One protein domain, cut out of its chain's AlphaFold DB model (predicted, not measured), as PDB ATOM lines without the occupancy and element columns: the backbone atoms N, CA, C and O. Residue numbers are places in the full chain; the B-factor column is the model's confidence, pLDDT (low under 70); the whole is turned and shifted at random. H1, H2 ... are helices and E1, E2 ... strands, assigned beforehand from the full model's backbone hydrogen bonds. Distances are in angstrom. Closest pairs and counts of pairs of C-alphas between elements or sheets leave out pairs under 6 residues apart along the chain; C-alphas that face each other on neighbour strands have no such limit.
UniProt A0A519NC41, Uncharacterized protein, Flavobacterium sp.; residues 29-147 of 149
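This is residues 29 to 147 of the 149 residues of an uncharacterized protein of Flavobacterium sp. (UniProt A0A519NC41). What shape is this? A twisted and curled wall of five antiparallel strands, in the order E2, E1, E3, E4, E5, has helices H1 and H4 packed over one face, making two layers. Short H2 lies at the opposite end of the model from E5. What is it made of? The printed part has 119 residues and is mixed, with four named helices and five named strands in the order H1, H2, E1, E2, H3, H4, E3, E4, E5. How large is it? It is compact, with a radius of gyration of the C-alphas of 13.9 A and spans of 38 by 30 by 23 A.

Where does the first stretch run? Residues 29 to 46 hold no named element, but residues 35 to 36 pair in parallel with residues 117 to 118 of E3, residues 117 to 126. How do the helices stand? H1, residues 47 to 58, touches H4, residues 100 to 107, with its residues 53 to 58 alone, opposite ways at a steep tilt of 53 degrees; the closest C-alphas, of Ala 57 and Ile 100, are 5.4 A apart. H4 is over E2, residues 82 to 91, at a height of 8.9 A over the sheet, and the closest C-alphas, of Cys 83 and Asp 105, are 4.9 A apart. H2, residues 60 to 63, and H3, residues 95 to 98, only graze the sheet and are too short for an O i to N i+4 pair; in H1 and H4 every such pair is within hydrogen-bond range. How do the strands pair? E1, residues 68 to 76, forms a hairpin with E2 (N 71 to O 88, 2.9 A) and is antiparallel to E3 (N 72 to O 121, 2.8 A). E3, E4, residues 129 to 139, and E5, residues 143 to 146, form a meander, each strand the antiparallel neighbour of the one before, with N 122 to O 134 at 2.8 A and N 143 to O 139 at 2.8 A. E2, H3, H4 and E3 form a split strand-helix-strand unit, with E1 between its strands and a left-handed crossover.

Where do the elements begin and end? H1 begins at C-alpha 47, (204.271, 193.054, 200.596), and E5 ends at C-alpha 146, (192.852, 202.859, 195.112). How long are they? H1 measures 16.7 A, E1 25.1 A, E2 22.1 A, E3 29.3 A and E4 30.8 A from first to last C-alpha. E2 bends by 72 degrees at residue 85.

How far does it reach? The two C-alphas farthest apart, of Glu 61 and Asp 141, are 42.7 A apart. Is anything missing or uncertain? The printed part has no cut, its mean pLDDT is 94.9, and no printed residue is under 70. Which links are long? None is long; H4 to E3, with 9 residues, is short, and the other links are tight.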
ATOM      1  N   CYS A  29     188.408 178.228 191.089       92.69
ATOM      2  CA  CYS A  29     188.102 178.978 192.306       92.69
ATOM      3  C   CYS A  29     186.691 178.677 192.815       92.69
ATOM      4  O   CYS A  29     185.741 178.625 192.036       92.69
ATOM      5  N   ASN A  30     186.532 178.564 194.138       89.94
ATOM      6  CA  ASN A  30     185.211 178.637 194.755       89.94
ATOM      7  C   ASN A  30     184.730 180.103 194.721       89.94
ATOM      8  O   ASN A  30     185.103 180.928 195.564       89.94
ATOM      9  N   THR A  31     183.868 180.398 193.752       88.81
ATOM     10  CA  THR A  31     183.258 181.714 193.523       88.81
ATOM     11  C   THR A  31     181.894 181.874 194.193       88.81
ATOM     12  O   THR A  31     181.135 182.764 193.806       88.81
ATOM     13  N   ASP A  32     181.562 181.038 195.185       86.25
ATOM     14  CA  ASP A  32     180.396 181.262 196.054       86.25
ATOM     15  C   ASP A  32     180.546 182.617 196.773       86.25
ATOM     16  O   ASP A  32     181.582 183.266 196.648       86.25
ATOM     17  N   HIS A  33     179.587 183.025 197.599       85.88
ATOM     18  CA  HIS A  33     179.590 184.309 198.320       85.88
ATOM     19  C   HIS A  33     180.975 184.780 198.822       85.88
ATOM     20  O   HIS A  33     181.554 184.192 199.738       85.88
ATOM     21  N   PHE A  34     181.488 185.853 198.211       91.62
ATOM     22  CA  PHE A  34     182.640 186.631 198.667       91.62
ATOM     23  C   PHE A  34     182.316 188.124 198.601       91.62
ATOM     24  O   PHE A  34     181.543 188.557 197.743       91.62
ATOM     25  N   THR A  35     182.918 188.915 199.483       91.56
ATOM     26  CA  THR A  35     182.854 190.382 199.424       91.56
ATOM     27  C   THR A  35     183.984 190.934 198.555       91.56
ATOM     28  O   THR A  35     184.978 190.258 198.325       91.56
ATOM     29  N   ILE A  36     183.854 192.142 198.010       91.56
ATOM     30  CA  ILE A  36     184.966 192.834 197.336       91.56
ATOM     31  C   ILE A  36     185.508 193.866 198.321       91.56
ATOM     32  O   ILE A  36     184.719 194.504 199.023       91.56
ATOM     33  N   GLU A  37     186.833 194.032 198.392       91.94
ATOM     34  CA  GLU A  37     187.411 195.107 199.207       91.94
ATOM     35  C   GLU A  37     186.768 196.442 198.827       91.94
ATOM     36  O   GLU A  37     186.638 196.765 197.648       91.94
ATOM     37  N   SER A  38     186.301 197.185 199.830       90.62
ATOM     38  CA  SER A  38     185.516 198.391 199.585       90.62
ATOM     39  C   SER A  38     186.360 199.640 199.772       90.62
ATOM     40  O   SER A  38     186.913 200.108 198.794       90.62
ATOM     41  N   LYS A  39     186.510 200.153 201.001       90.00
ATOM     42  CA  LYS A  39     187.286 201.377 201.296       90.00
ATOM     43  C   LYS A  39     188.660 201.121 201.919       90.00
ATOM     44  O   LYS A  39     189.477 202.035 201.985       90.00
ATOM     45  N   VAL A  40     188.898 199.909 202.419       89.19
ATOM     46  CA  VAL A  40     190.107 199.530 203.165       89.19
ATOM     47  C   VAL A  40     190.589 198.145 202.751       89.19
ATOM     48  O   VAL A  40     189.802 197.329 202.271       89.19
ATOM     49  N   GLU A  41     191.875 197.875 202.977       90.69
ATOM     50  CA  GLU A  41     192.445 196.536 202.817       90.69
ATOM     51  C   GLU A  41     191.963 195.611 203.947       90.69
ATOM     52  O   GLU A  41     192.449 195.705 205.080       90.69
ATOM     53  N   SER A  42     191.035 194.708 203.640       89.00
ATOM     54  CA  SER A  42     190.471 193.739 204.586       89.00
ATOM     55  C   SER A  42     191.294 192.450 204.649       89.00
ATOM     56  O   SER A  42     191.418 191.860 205.721       89.00
ATOM     57  N   ALA A  43     191.910 192.029 203.536       90.44
ATOM     58  CA  ALA A  43     192.874 190.926 203.542       90.44
ATOM     59  C   ALA A  43     194.293 191.468 203.731       90.44
ATOM     60  O   ALA A  43     194.753 192.316 202.959       90.44
ATOM     61  N   LYS A  44     195.007 190.970 204.745       92.69
ATOM     62  CA  LYS A  44     196.359 191.432 205.082       92.69
ATOM     63  C   LYS A  44     197.417 190.436 204.618       92.69
ATOM     64  O   LYS A  44     197.324 189.246 204.906       92.69
ATOM     65  N   ILE A  45     198.448 190.946 203.954       94.38
ATOM     66  CA  ILE A  45     199.644 190.198 203.565       94.38
ATOM     67  C   ILE A  45     200.854 191.121 203.640       94.38
ATOM     68  O   ILE A  45     200.738 192.325 203.406       94.38
ATOM     69  N   GLU A  46     202.015 190.562 203.965       93.81
ATOM     70  CA  GLU A  46     203.268 191.303 203.875       93.81
ATOM     71  C   GLU A  46     203.629 191.512 202.398       93.81
ATOM     72  O   GLU A  46     203.621 190.566 201.605       93.81
ATOM     73  N   GLN A  47     203.963 192.746 202.002       93.25
ATOM     74  CA  GLN A  47     204.271 193.054 200.596       93.25
ATOM     75  C   GLN A  47     205.449 192.226 200.058       93.25
ATOM     76  O   GLN A  47     205.468 191.877 198.879       93.25
ATOM     77  N   SER A  48     206.409 191.882 200.919       96.12
ATOM     78  CA  SER A  48     207.544 191.020 200.579       96.12
ATOM     79  C   SER A  48     207.118 189.615 200.152       96.12
ATOM     80  O   SER A  48     207.725 189.070 199.232       96.12
ATOM     81  N   GLU A  49     206.065 189.049 200.749       96.75
ATOM     82  CA  GLU A  49     205.573 187.714 200.392       96.75
ATOM     83  C   GLU A  49     204.921 187.723 199.007       96.75
ATOM     84  O   GLU A  49     205.210 186.866 198.174       96.75
ATOM     85  N   LEU A  50     204.128 188.757 198.706       97.00
ATOM     86  CA  LEU A  50     203.570 188.952 197.368       97.00
ATOM     87  C   LEU A  50     204.676 189.114 196.314       97.00
ATOM     88  O   LEU A  50     204.636 188.457 195.275       97.00
ATOM     89  N   ILE A  51     205.677 189.962 196.587       97.75
ATOM     90  CA  ILE A  51     206.817 190.175 195.682       97.75
ATOM     91  C   ILE A  51     207.553 188.863 195.433       97.75
ATOM     92  O   ILE A  51     207.871 188.558 194.284       97.75
ATOM     93  N   LYS A  52     207.814 188.091 196.491       97.94
ATOM     94  CA  LYS A  52     208.497 186.803 196.409       97.94
ATOM     95  C   LYS A  52     207.721 185.820 195.536       97.94
ATOM     96  O   LYS A  52     208.281 185.341 194.556       97.94
ATOM     97  N   VAL A  53     206.441 185.576 195.828       98.19
ATOM     98  CA  VAL A  53     205.614 184.620 195.066       98.19
ATOM     99  C   VAL A  53     205.529 185.009 193.590       98.19
ATOM    100  O   VAL A  53     205.722 184.161 192.719       98.19
ATOM    101  N   VAL A  54     205.293 186.290 193.294       97.94
ATOM    102  CA  VAL A  54     205.209 186.783 191.912       97.94
ATOM    103  C   VAL A  54     206.554 186.666 191.196       97.94
ATOM    104  O   VAL A  54     206.606 186.194 190.064       97.94
ATOM    105  N   SER A  55     207.651 187.055 191.847       97.31
ATOM    106  CA  SER A  55     208.985 186.998 191.234       97.31
ATOM    107  C   SER A  55     209.438 185.557 190.995       97.31
ATOM    108  O   SER A  55     210.035 185.270 189.959       97.31
ATOM    109  N   GLU A  56     209.125 184.636 191.914       97.50
ATOM    110  CA  GLU A  56     209.371 183.200 191.739       97.50
ATOM    111  C   GLU A  56     208.561 182.623 190.572       97.50
ATOM    112  O   GLU A  56     209.085 181.798 189.826       97.50
ATOM    113  N   ALA A  57     207.309 183.057 190.395       97.00
ATOM    114  CA  ALA A  57     206.457 182.586 189.305       97.00
ATOM    115  C   ALA A  57     207.004 182.985 187.933       97.00
ATOM    116  O   ALA A  57     207.115 182.154 187.031       97.00
ATOM    117  N   ILE A  58     207.398 184.254 187.814       97.19
ATOM    118  CA  ILE A  58     207.936 184.823 186.580       97.19
ATOM    119  C   ILE A  58     209.322 184.234 186.282       97.19
ATOM    120  O   ILE A  58     209.634 183.933 185.130       97.19
ATOM    121  N   GLY A  59     210.142 184.022 187.314       97.19
ATOM    122  CA  GLY A  59     211.512 183.532 187.188       97.19
ATOM    123  C   GLY A  59     212.507 184.645 186.846       97.19
ATOM    124  O   GLY A  59     212.170 185.646 186.216       97.19
ATOM    125  N   SER A  60     213.763 184.473 187.265       96.12
ATOM    126  CA  SER A  60     214.799 185.519 187.217       96.12
ATOM    127  C   SER A  60     215.066 186.077 185.815       96.12
ATOM    128  O   SER A  60     215.205 187.289 185.658       96.12
ATOM    129  N   GLU A  61     215.097 185.221 184.792       96.75
ATOM    130  CA  GLU A  61     215.378 185.637 183.414       96.75
ATOM    131  C   GLU A  61     214.294 186.574 182.863       96.75
ATOM    132  O   GLU A  61     214.590 187.625 182.292       96.75
ATOM    133  N   LYS A  62     213.025 186.210 183.068       97.31
ATOM    134  CA  LYS A  62     211.868 187.001 182.643       97.31
ATOM    135  C   LYS A  62     211.702 188.240 183.505       97.31
ATOM    136  O   LYS A  62     211.445 189.314 182.970       97.31
ATOM    137  N   MET A  63     211.943 188.124 184.812       97.38
ATOM    138  CA  MET A  63     211.945 189.265 185.724       97.38
ATOM    139  C   MET A  63     212.904 190.360 185.260       97.38
ATOM    140  O   MET A  63     212.560 191.527 185.380       97.38
ATOM    141  N   ALA A  64     214.057 190.013 184.681       97.12
ATOM    142  CA  ALA A  64     215.020 190.991 184.173       97.12
ATOM    143  C   ALA A  64     214.527 191.797 182.953       97.12
ATOM    144  O   ALA A  64     215.059 192.876 182.696       97.12
ATOM    145  N   LYS A  65     213.540 191.286 182.205       96.88
ATOM    146  CA  LYS A  65     213.066 191.847 180.923       96.88
ATOM    147  C   LYS A  65     211.613 192.338 180.969       96.88
ATOM    148  O   LYS A  65     211.173 193.025 180.049       96.88
ATOM    149  N   ILE A  66     210.852 191.943 181.992       98.12
ATOM    150  CA  ILE A  66     209.437 192.282 182.114       98.12
ATOM    151  C   ILE A  66     209.261 193.774 182.406       98.12
ATOM    152  O   ILE A  66     209.818 194.323 183.356       98.12
ATOM    153  N   GLU A  67     208.438 194.418 181.591       98.44
ATOM    154  CA  GLU A  67     208.032 195.813 181.734       98.44
ATOM    155  C   GLU A  67     206.512 195.885 181.629       98.44
ATOM    156  O   GLU A  67     205.899 195.077 180.931       98.44
ATOM    157  N   GLY A  68     205.892 196.856 182.296       98.44
ATOM    158  CA  GLY A  68     204.457 197.119 182.182       98.44
ATOM    159  C   GLY A  68     203.676 196.794 183.450       98.44
ATOM    160  O   GLY A  68     204.198 196.911 184.560       98.44
ATOM    161  N   ILE A  69     202.389 196.475 183.299       98.62
ATOM    162  CA  ILE A  69     201.454 196.357 184.427       98.62
ATOM    163  C   ILE A  69     200.734 195.014 184.385       98.62
ATOM    164  O   ILE A  69     200.163 194.644 183.361       98.62
ATOM    165  N   LEU A  70     200.709 194.329 185.525       98.56
ATOM    166  CA  LEU A  70     199.885 193.148 185.753       98.56
ATOM    167  C   LEU A  70     198.830 193.475 186.806       98.56
ATOM    168  O   LEU A  70     199.178 193.845 187.929       98.56
ATOM    169  N   MET A  71     197.555 193.331 186.455       98.38
ATOM    170  CA  MET A  71     196.457 193.446 187.413       98.38
ATOM    171  C   MET A  71     195.902 192.069 187.743       98.38
ATOM    172  O   MET A  71     195.639 191.274 186.846       98.38
ATOM    173  N   LEU A  72     195.712 191.803 189.028       98.31
ATOM    174  CA  LEU A  72     195.306 190.517 189.574       98.31
ATOM    175  C   LEU A  72     194.015 190.687 190.363       98.31
ATOM    176  O   LEU A  72     193.912 191.600 191.181       98.31
ATOM    177  N   GLN A  73     193.060 189.785 190.162       97.38
ATOM    178  CA  GLN A  73     191.914 189.613 191.045       97.38
ATOM    179  C   GLN A  73     192.058 188.277 191.773       97.38
ATOM    180  O   GLN A  73     192.072 187.216 191.144       97.38
ATOM    181  N   ILE A  74     192.155 188.325 193.098       97.50
ATOM    182  CA  ILE A  74     192.429 187.157 193.939       97.50
ATOM    183  C   ILE A  74     191.292 186.997 194.941       97.50
ATOM    184  O   ILE A  74     190.989 187.926 195.687       97.50
ATOM    185  N   ILE A  75     190.688 185.811 194.984       96.44
ATOM    186  CA  ILE A  75     189.818 185.406 196.087       96.44
ATOM    187  C   ILE A  75     190.705 184.943 197.242       96.44
ATOM    188  O   ILE A  75     191.546 184.066 197.071       96.44
ATOM    189  N   VAL A  76     190.489 185.516 198.420       96.56
ATOM    190  CA  VAL A  76     191.112 185.127 199.682       96.56
ATOM    191  C   VAL A  76     190.090 184.339 200.491       96.56
ATOM    192  O   VAL A  76     189.021 184.850 200.834       96.56
ATOM    193  N   GLY A  77     190.401 183.074 200.760       94.88
ATOM    194  CA  GLY A  77     189.594 182.191 201.592       94.88
ATOM    195  C   GLY A  77     189.627 182.579 203.070       94.88
ATOM    196  O   GLY A  77     190.529 183.275 203.535       94.88
ATOM    197  N   LYS A  78     188.667 182.060 203.844       92.94
ATOM    198  CA  LYS A  78     188.671 182.194 205.315       92.94
ATOM    199  C   LYS A  78     189.885 181.517 205.960       92.94
ATOM    200  O   LYS A  78     190.283 181.889 207.052       92.94
ATOM    201  N   ASP A  79     190.480 180.538 205.287       92.81
ATOM    202  CA  ASP A  79     191.728 179.888 205.692       92.81
ATOM    203  C   ASP A  79     192.983 180.656 205.234       92.81
ATOM    204  O   ASP A  79     194.098 180.173 205.407       92.81
ATOM    205  N   GLY A  80     192.815 181.843 204.639       94.94
ATOM    206  CA  GLY A  80     193.901 182.668 204.118       94.94
ATOM    207  C   GLY A  80     194.468 182.189 202.781       94.94
ATOM    208  O   GLY A  80     195.387 182.822 202.265       94.94
ATOM    209  N   LYS A  81     193.954 181.105 202.185       96.00
ATOM    210  CA  LYS A  81     194.440 180.637 200.880       96.00
ATOM    211  C   LYS A  81     193.990 181.554 199.752       96.00
ATOM    212  O   LYS A  81     192.886 182.103 199.781       96.00
ATOM    213  N   SER A  82     194.844 181.684 198.746       97.31
ATOM    214  CA  SER A  82     194.560 182.456 197.539       97.31
ATOM    215  C   SER A  82     193.916 181.600 196.456       97.31
ATOM    216  O   SER A  82     194.226 180.422 196.312       97.31
ATOM    217  N   CYS A  83     193.077 182.225 195.637       97.12
ATOM    218  CA  CYS A  83     192.712 181.711 194.327       97.12
ATOM    219  C   CYS A  83     192.663 182.855 193.316       97.12
ATOM    220  O   CYS A  83     191.816 183.747 193.417       97.12
ATOM    221  N   LEU A  84     193.574 182.849 192.348       97.75
ATOM    222  CA  LEU A  84     193.590 183.834 191.272       97.75
ATOM    223  C   LEU A  84     192.441 183.541 190.303       97.75
ATOM    224  O   LEU A  84     192.457 182.528 189.603       97.75
ATOM    225  N   ILE A  85     191.451 184.434 190.259       96.69
ATOM    226  CA  ILE A  85     190.238 184.236 189.457       96.69
ATOM    227  C   ILE A  85     190.317 184.942 188.099       96.69
ATOM    228  O   ILE A  85     189.880 184.395 187.088       96.69
ATOM    229  N   SER A  86     190.937 186.125 188.039       96.75
ATOM    230  CA  SER A  86     191.148 186.833 186.777       96.75
ATOM    231  C   SER A  86     192.388 187.727 186.793       96.75
ATOM    232  O   SER A  86     192.883 188.096 187.861       96.75
ATOM    233  N   LEU A  87     192.903 188.064 185.607       97.50
ATOM    234  CA  LEU A  87     193.991 189.026 185.435       97.50
ATOM    235  C   LEU A  87     193.868 189.860 184.149       97.50
ATOM    236  O   LEU A  87     193.249 189.443 183.164       97.50
ATOM    237  N   ASP A  88     194.465 191.052 184.171       97.94
ATOM    238  CA  ASP A  88     194.729 191.893 182.997       97.94
ATOM    239  C   ASP A  88     196.244 192.032 182.855       97.94
ATOM    240  O   ASP A  88     196.910 192.584 183.736       97.94
ATOM    241  N   ASN A  89     196.795 191.488 181.772       98.25
ATOM    242  CA  ASN A  89     198.227 191.499 181.520       98.25
ATOM    243  C   ASN A  89     198.551 192.532 180.443       98.25
ATOM    244  O   ASN A  89     198.304 192.318 179.258       98.25
ATOM    245  N   LYS A  90     199.140 193.645 180.874       98.31
ATOM    246  CA  LYS A  90     199.701 194.694 180.019       98.31
ATOM    247  C   LYS A  90     201.218 194.755 180.191       98.31
ATOM    248  O   LYS A  90     201.800 195.842 180.207       98.31
ATOM    249  N   THR A  91     201.844 193.603 180.420       98.31
ATOM    250  CA  THR A  91     203.300 193.473 180.463       98.31
ATOM    251  C   THR A  91     203.853 193.057 179.103       98.31
ATOM    252  O   THR A  91     203.114 192.662 178.204       98.31
ATOM    253  N   THR A  92     205.171 193.136 178.950       98.12
ATOM    254  CA  THR A  92     205.886 192.671 177.754       98.12
ATOM    255  C   THR A  92     205.932 191.148 177.614       98.12
ATOM    256  O   THR A  92     206.373 190.660 176.576       98.12
ATOM    257  N   ILE A  93     205.495 190.392 178.628       97.50
ATOM    258  CA  ILE A  93     205.540 188.928 178.645       97.50
ATOM    259  C   ILE A  93     204.111 188.366 178.585       97.50
ATOM    260  O   ILE A  93     203.281 188.749 179.418       97.50
ATOM    261  N   PRO A  94     203.806 187.448 177.649       96.75
ATOM    262  CA  PRO A  94     202.494 186.809 177.551       96.75
ATOM    263  C   PRO A  94     202.085 186.088 178.837       96.75
ATOM    264  O   PRO A  94     202.918 185.563 179.577       96.75
ATOM    265  N   THR A  95     200.783 186.033 179.112       95.62
ATOM    266  CA  THR A  95     200.250 185.481 180.368       95.62
ATOM    267  C   THR A  95     200.632 184.018 180.580       95.62
ATOM    268  O   THR A  95     200.952 183.610 181.698       95.62
ATOM    269  N   GLU A  96     200.630 183.240 179.503       93.56
ATOM    270  CA  GLU A  96     200.927 181.808 179.469       93.56
ATOM    271  C   GLU A  96     202.355 181.516 179.950       93.56
ATOM    272  O   GLU A  96     202.647 180.442 180.476       93.56
ATOM    273  N   GLU A  97     203.250 182.496 179.824       95.56
ATOM    274  CA  GLU A  97     204.649 182.382 180.209       95.56
ATOM    275  C   GLU A  97     204.937 182.774 181.661       95.56
ATOM    276  O   GLU A  97     206.027 182.455 182.153       95.56
ATOM    277  N   LEU A  98     204.006 183.455 182.343       93.69
ATOM    278  CA  LEU A  98     204.217 184.002 183.688       93.69
ATOM    279  C   LEU A  98     204.015 182.968 184.809       93.69
ATOM    280  O   LEU A  98     204.471 183.204 185.923       93.69
ATOM    281  N   LYS A  99     203.300 181.859 184.554       93.50
ATOM    282  CA  LYS A  99     202.967 180.809 185.552       93.50
ATOM    283  C   LYS A  99     202.369 181.345 186.870       93.50
ATOM    284  O   LYS A  99     202.479 180.726 187.927       93.50
ATOM    285  N   ILE A 100     201.724 182.512 186.812       95.62
ATOM    286  CA  ILE A 100     201.268 183.265 187.991       95.62
ATOM    287  C   ILE A 100     200.120 182.559 188.718       95.62
ATOM    288  O   ILE A 100     200.088 182.571 189.945       95.62
ATOM    289  N   LYS A 101     199.208 181.919 187.976       96.12
ATOM    290  CA  LYS A 101     198.054 181.191 188.524       96.12
ATOM    291  C   LYS A 101     198.482 180.136 189.543       96.12
ATOM    292  O   LYS A 101     198.114 180.233 190.708       96.12
ATOM    293  N   ASP A 102     199.309 179.191 189.110       94.62
ATOM    294  CA  ASP A 102     199.727 178.053 189.933       94.62
ATOM    295  C   ASP A 102     200.471 178.510 191.191       94.62
ATOM    296  O   ASP A 102     200.277 177.974 192.280       94.62
ATOM    297  N   MET A 103     201.309 179.536 191.053       97.00
ATOM    298  CA  MET A 103     202.118 180.061 192.147       97.00
ATOM    299  C   MET A 103     201.298 180.849 193.166       97.00
ATOM    300  O   MET A 103     201.501 180.669 194.366       97.00
ATOM    301  N   ILE A 104     200.354 181.682 192.720       97.69
ATOM    302  CA  ILE A 104     199.451 182.390 193.635       97.69
ATOM    303  C   ILE A 104     198.585 181.386 194.392       97.69
ATOM    304  O   ILE A 104     198.543 181.440 195.618       97.69
ATOM    305  N   ASP A 105     197.954 180.450 193.689       97.69
ATOM    306  CA  ASP A 105     197.039 179.485 194.301       97.69
ATOM    307  C   ASP A 105     197.725 178.564 195.320       97.69
ATOM    308  O   ASP A 105     197.131 178.206 196.336       97.69
ATOM    309  N   SER A 106     198.975 178.165 195.057       96.31
ATOM    310  CA  SER A 106     199.685 177.189 195.893       96.31
ATOM    311  C   SER A 106     200.526 177.799 197.014       96.31
ATOM    312  O   SER A 106     200.711 177.144 198.040       96.31
ATOM    313  N   LYS A 107     201.057 179.017 196.835       97.12
ATOM    314  CA  LYS A 107     202.039 179.600 197.767       97.12
ATOM    315  C   LYS A 107     201.602 180.897 198.433       97.12
ATOM    316  O   LYS A 107     202.102 181.192 199.515       97.12
ATOM    317  N   LEU A 108     200.713 181.686 197.825       97.44
ATOM    318  CA  LEU A 108     200.333 182.974 198.404       97.44
ATOM    319  C   LEU A 108     199.331 182.762 199.543       97.44
ATOM    320  O   LEU A 108     198.163 182.440 199.308       97.44
ATOM    321  N   VAL A 109     199.783 182.972 200.777       96.31
ATOM    322  CA  VAL A 109     198.961 182.830 201.985       96.31
ATOM    323  C   VAL A 109     198.796 184.184 202.667       96.31
ATOM    324  O   VAL A 109     199.764 184.886 202.959       96.31
ATOM    325  N   TRP A 110     197.546 184.544 202.926       95.88
ATOM    326  CA  TRP A 110     197.147 185.769 203.607       95.88
ATOM    327  C   TRP A 110     197.000 185.517 205.106       95.88
ATOM    328  O   TRP A 110     196.740 184.393 205.544       95.88
ATOM    329  N   LYS A 111     197.087 186.577 205.914       93.12
ATOM    330  CA  LYS A 111     196.568 186.511 207.285       93.12
ATOM    331  C   LYS A 111     195.073 186.199 207.202       93.12
ATOM    332  O   LYS A 111     194.379 186.743 206.341       93.12
ATOM    333  N   VAL A 112     194.605 185.323 208.092       81.94
ATOM    334  CA  VAL A 112     193.209 184.872 208.148       81.94
ATOM    335  C   VAL A 112     192.265 186.072 208.087       81.94
ATOM    336  O   VAL A 112     192.362 186.994 208.898       81.94
ATOM    337  N   ALA A 113     191.369 186.050 207.103       80.31
ATOM    338  CA  ALA A 113     190.343 187.061 206.917       80.31
ATOM    339  C   ALA A 113     189.042 186.621 207.619       80.31
ATOM    340  O   ALA A 113     188.732 185.427 207.640       80.31
ATOM    341  N   PRO A 114     188.251 187.560 208.172       79.81
ATOM    342  CA  PRO A 114     186.991 187.234 208.851       79.81
ATOM    343  C   PRO A 114     185.951 186.615 207.903       79.81
ATOM    344  O   PRO A 114     185.076 185.856 208.320       79.81
ATOM    345  N   GLU A 115     186.064 186.905 206.609       89.62
ATOM    346  CA  GLU A 115     185.201 186.384 205.563       89.62
ATOM    347  C   GLU A 115     185.975 186.147 204.264       89.62
ATOM    348  O   GLU A 115     187.094 186.631 204.088       89.62
ATOM    349  N   LYS A 116     185.364 185.386 203.350       93.62
ATOM    350  CA  LYS A 116     185.906 185.187 202.007       93.62
ATOM    351  C   LYS A 116     185.745 186.490 201.227       93.62
ATOM    352  O   LYS A 116     184.634 187.016 201.160       93.62
ATOM    353  N   LEU A 117     186.818 186.980 200.618       93.62
ATOM    354  CA  LEU A 117     186.800 188.263 199.917       93.62
ATOM    355  C   LEU A 117     187.621 188.241 198.629       93.62
ATOM    356  O   LEU A 117     188.456 187.368 198.439       93.62
ATOM    357  N   SER A 118     187.393 189.204 197.745       94.94
ATOM    358  CA  SER A 118     188.145 189.439 196.518       94.94
ATOM    359  C   SER A 118     188.965 190.714 196.667       94.94
ATOM    360  O   SER A 118     188.410 191.790 196.901       94.94
ATOM    361  N   THR A 119     190.275 190.598 196.468       95.00
ATOM    362  CA  THR A 119     191.209 191.726 196.401       95.00
ATOM    363  C   THR A 119     191.680 191.956 194.969       95.00
ATOM    364  O   THR A 119     191.807 191.012 194.184       95.00
ATOM    365  N   MET A 120     191.921 193.220 194.625       96.69
ATOM    366  CA  MET A 120     192.433 193.644 193.325       96.69
ATOM    367  C   MET A 120     193.787 194.314 193.511       96.69
ATOM    368  O   MET A 120     193.901 195.279 194.265       96.69
ATOM    369  N   ILE A 121     194.809 193.810 192.824       97.69
ATOM    370  CA  ILE A 121     196.195 194.252 192.991       97.69
ATOM    371  C   ILE A 121     196.782 194.608 191.632       97.69
ATOM    372  O   ILE A 121     196.683 193.822 190.697       97.69
ATOM    373  N   SER A 122     197.435 195.761 191.534       98.19
ATOM    374  CA  SER A 122     198.261 196.142 190.388       98.19
ATOM    375  C   SER A 122     199.733 196.070 190.756       98.19
ATOM    376  O   SER A 122     200.145 196.571 191.804       98.19
ATOM    377  N   LEU A 123     200.513 195.461 189.870       98.50
ATOM    378  CA  LEU A 123     201.957 195.329 189.962       98.50
ATOM    379  C   LEU A 123     202.572 196.024 188.752       98.50
ATOM    380  O   LEU A 123     202.358 195.599 187.614       98.50
ATOM    381  N   ARG A 124     203.342 197.088 188.989       98.56
ATOM    382  CA  ARG A 124     204.126 197.742 187.937       98.56
ATOM    383  C   ARG A 124     205.532 197.168 187.921       98.56
ATOM    384  O   ARG A 124     206.271 197.322 188.894       98.56
ATOM    385  N   PHE A 125     205.909 196.572 186.802       98.56
ATOM    386  CA  PHE A 125     207.251 196.062 186.567       98.56
ATOM    387  C   PHE A 125     208.070 197.089 185.806       98.56
ATOM    388  O   PHE A 125     207.592 197.659 184.824       98.56
ATOM    389  N   SER A 126     209.293 197.319 186.278       97.81
ATOM    390  CA  SER A 126     210.311 197.988 185.483       97.81
ATOM    391  C   SER A 126     211.715 197.720 186.000       97.81
ATOM    392  O   SER A 126     211.932 197.614 187.213       97.81
ATOM    393  N   SER A 127     212.688 197.671 185.092       95.38
ATOM    394  CA  SER A 127     214.115 197.537 185.398       95.38
ATOM    395  C   SER A 127     214.404 196.349 186.323       95.38
ATOM    396  O   SER A 127     215.064 196.495 187.359       95.38
ATOM    397  N   GLY A 128     213.845 195.184 185.999       93.44
ATOM    398  CA  GLY A 128     214.122 193.953 186.736       93.44
ATOM    399  C   GLY A 128     213.335 193.753 188.037       93.44
ATOM    400  O   GLY A 128     213.649 192.834 188.792       93.44
ATOM    401  N   LYS A 129     212.396 194.648 188.386       96.38
ATOM    402  CA  LYS A 129     211.761 194.689 189.718       96.38
ATOM    403  C   LYS A 129     210.294 195.107 189.655       96.38
ATOM    404  O   LYS A 129     209.876 195.810 188.738       96.38
ATOM    405  N   ILE A 130     209.544 194.765 190.701       98.06
ATOM    406  CA  ILE A 130     208.237 195.369 190.987       98.06
ATOM    407  C   ILE A 130     208.490 196.742 191.624       98.06
ATOM    408  O   ILE A 130     209.069 196.832 192.705       98.06
ATOM    409  N   LYS A 131     208.111 197.816 190.929       97.56
ATOM    410  CA  LYS A 131     208.336 199.212 191.344       97.56
ATOM    411  C   LYS A 131     207.192 199.784 192.161       97.56
ATOM    412  O   LYS A 131     207.413 200.651 192.997       97.56
ATOM    413  N   GLU A 132     205.981 199.322 191.891       97.44
ATOM    414  CA  GLU A 132     204.769 199.826 192.520       97.44
ATOM    415  C   GLU A 132     203.793 198.672 192.731       97.44
ATOM    416  O   GLU A 132     203.605 197.838 191.842       97.44
ATOM    417  N   ILE A 133     203.187 198.648 193.916       97.31
ATOM    418  CA  ILE A 133     202.101 197.742 194.279       97.31
ATOM    419  C   ILE A 133     200.947 198.609 194.755       97.31
ATOM    420  O   ILE A 133     201.079 199.304 195.765       97.31
ATOM    421  N   LYS A 134     199.832 198.548 194.035       96.81
ATOM    422  CA  LYS A 134     198.591 199.247 194.379       96.81
ATOM    423  C   LYS A 134     197.482 198.245 194.619       96.81
ATOM    424  O   LYS A 134     197.423 197.221 193.941       96.81
ATOM    425  N   ARG A 135     196.602 198.550 195.568       95.50
ATOM    426  CA  ARG A 135     195.404 197.757 195.846       95.50
ATOM    427  C   ARG A 135     194.173 198.582 195.556       95.50
ATOM    428  O   ARG A 135     194.187 199.792 195.755       95.50
ATOM    429  N   TYR A 136     193.131 197.927 195.074       95.75
ATOM    430  CA  TYR A 136     191.911 198.590 194.648       95.75
ATOM    431  C   TYR A 136     190.696 197.979 195.317       95.75
ATOM    432  O   TYR A 136     190.645 196.774 195.571       95.75
ATOM    433  N   GLY A 137     189.714 198.837 195.558       93.75
ATOM    434  CA  GLY A 137     188.405 198.461 196.045       93.75
ATOM    435  C   GLY A 137     187.286 198.942 195.134       93.75
ATOM    436  O   GLY A 137     187.486 199.767 194.238       93.75
ATOM    437  N   LEU A 138     186.095 198.404 195.377       92.00
ATOM    438  CA  LEU A 138     184.857 198.804 194.726       92.00
ATOM    439  C   LEU A 138     183.858 199.258 195.795       92.00
ATOM    440  O   LEU A 138     183.462 198.496 196.679       92.00
ATOM    441  N   HIS A 139     183.451 200.521 195.728       92.06
ATOM    442  CA  HIS A 139     182.445 201.102 196.619       92.06
ATOM    443  C   HIS A 139     181.397 201.841 195.788       92.06
ATOM    444  O   HIS A 139     181.750 202.439 194.776       92.06
ATOM    445  N   GLY A 140     180.133 201.844 196.224       88.31
ATOM    446  CA  GLY A 140     179.030 202.475 195.480       88.31
ATOM    447  C   GLY A 140     179.324 203.926 195.084       88.31
ATOM    448  O   GLY A 140     179.230 204.271 193.914       88.31
ATOM    449  N   ASP A 141     179.788 204.732 196.040       91.31
ATOM    450  CA  ASP A 141     180.041 206.165 195.812       91.31
ATOM    451  C   ASP A 141     181.399 206.481 195.165       91.31
ATOM    452  O   ASP A 141     181.589 207.570 194.633       91.31
ATOM    453  N   LEU A 142     182.372 205.569 195.256       90.00
ATOM    454  CA  LEU A 142     183.751 205.820 194.803       90.00
ATOM    455  C   LEU A 142     184.078 205.087 193.499       90.00
ATOM    456  O   LEU A 142     185.124 205.328 192.904       90.00
ATOM    457  N   GLY A 143     183.213 204.164 193.075       90.62
ATOM    458  CA  GLY A 143     183.513 203.231 192.002       90.62
ATOM    459  C   GLY A 143     184.771 202.414 192.302       90.62
ATOM    460  O   GLY A 143     185.053 202.060 193.454       90.62
ATOM    461  N   PHE A 144     185.510 202.094 191.242       91.12
ATOM    462  CA  PHE A 144     186.828 201.473 191.330       91.12
ATOM    463  C   PHE A 144     187.858 202.520 191.765       91.12
ATOM    464  O   PHE A 144     188.071 203.508 191.062       91.12
ATOM    465  N   HIS A 145     188.499 202.308 192.910       94.50
ATOM    466  CA  HIS A 145     189.411 203.287 193.504       94.50
ATOM    467  C   HIS A 145     190.581 202.609 194.215       94.50
ATOM    468  O   HIS A 145     190.496 201.449 194.611       94.50
ATOM    469  N   GLU A 146     191.688 203.334 194.362       96.12
ATOM    470  CA  GLU A 146     192.852 202.859 195.112       96.12
ATOM    471  C   GLU A 146     192.549 202.856 196.618       96.12
ATOM    472  O   GLU A 146     192.026 203.831 197.166       96.12
ATOM    473  N   LEU A 147     192.879 201.750 197.282       92.12
ATOM    474  CA  LEU A 147     192.764 201.606 198.726       92.12
ATOM    475  C   LEU A 147     193.908 202.361 199.396       92.12
ATOM    476  O   LEU A 147     195.075 202.213 199.032       92.12
TER     477      LEU A 147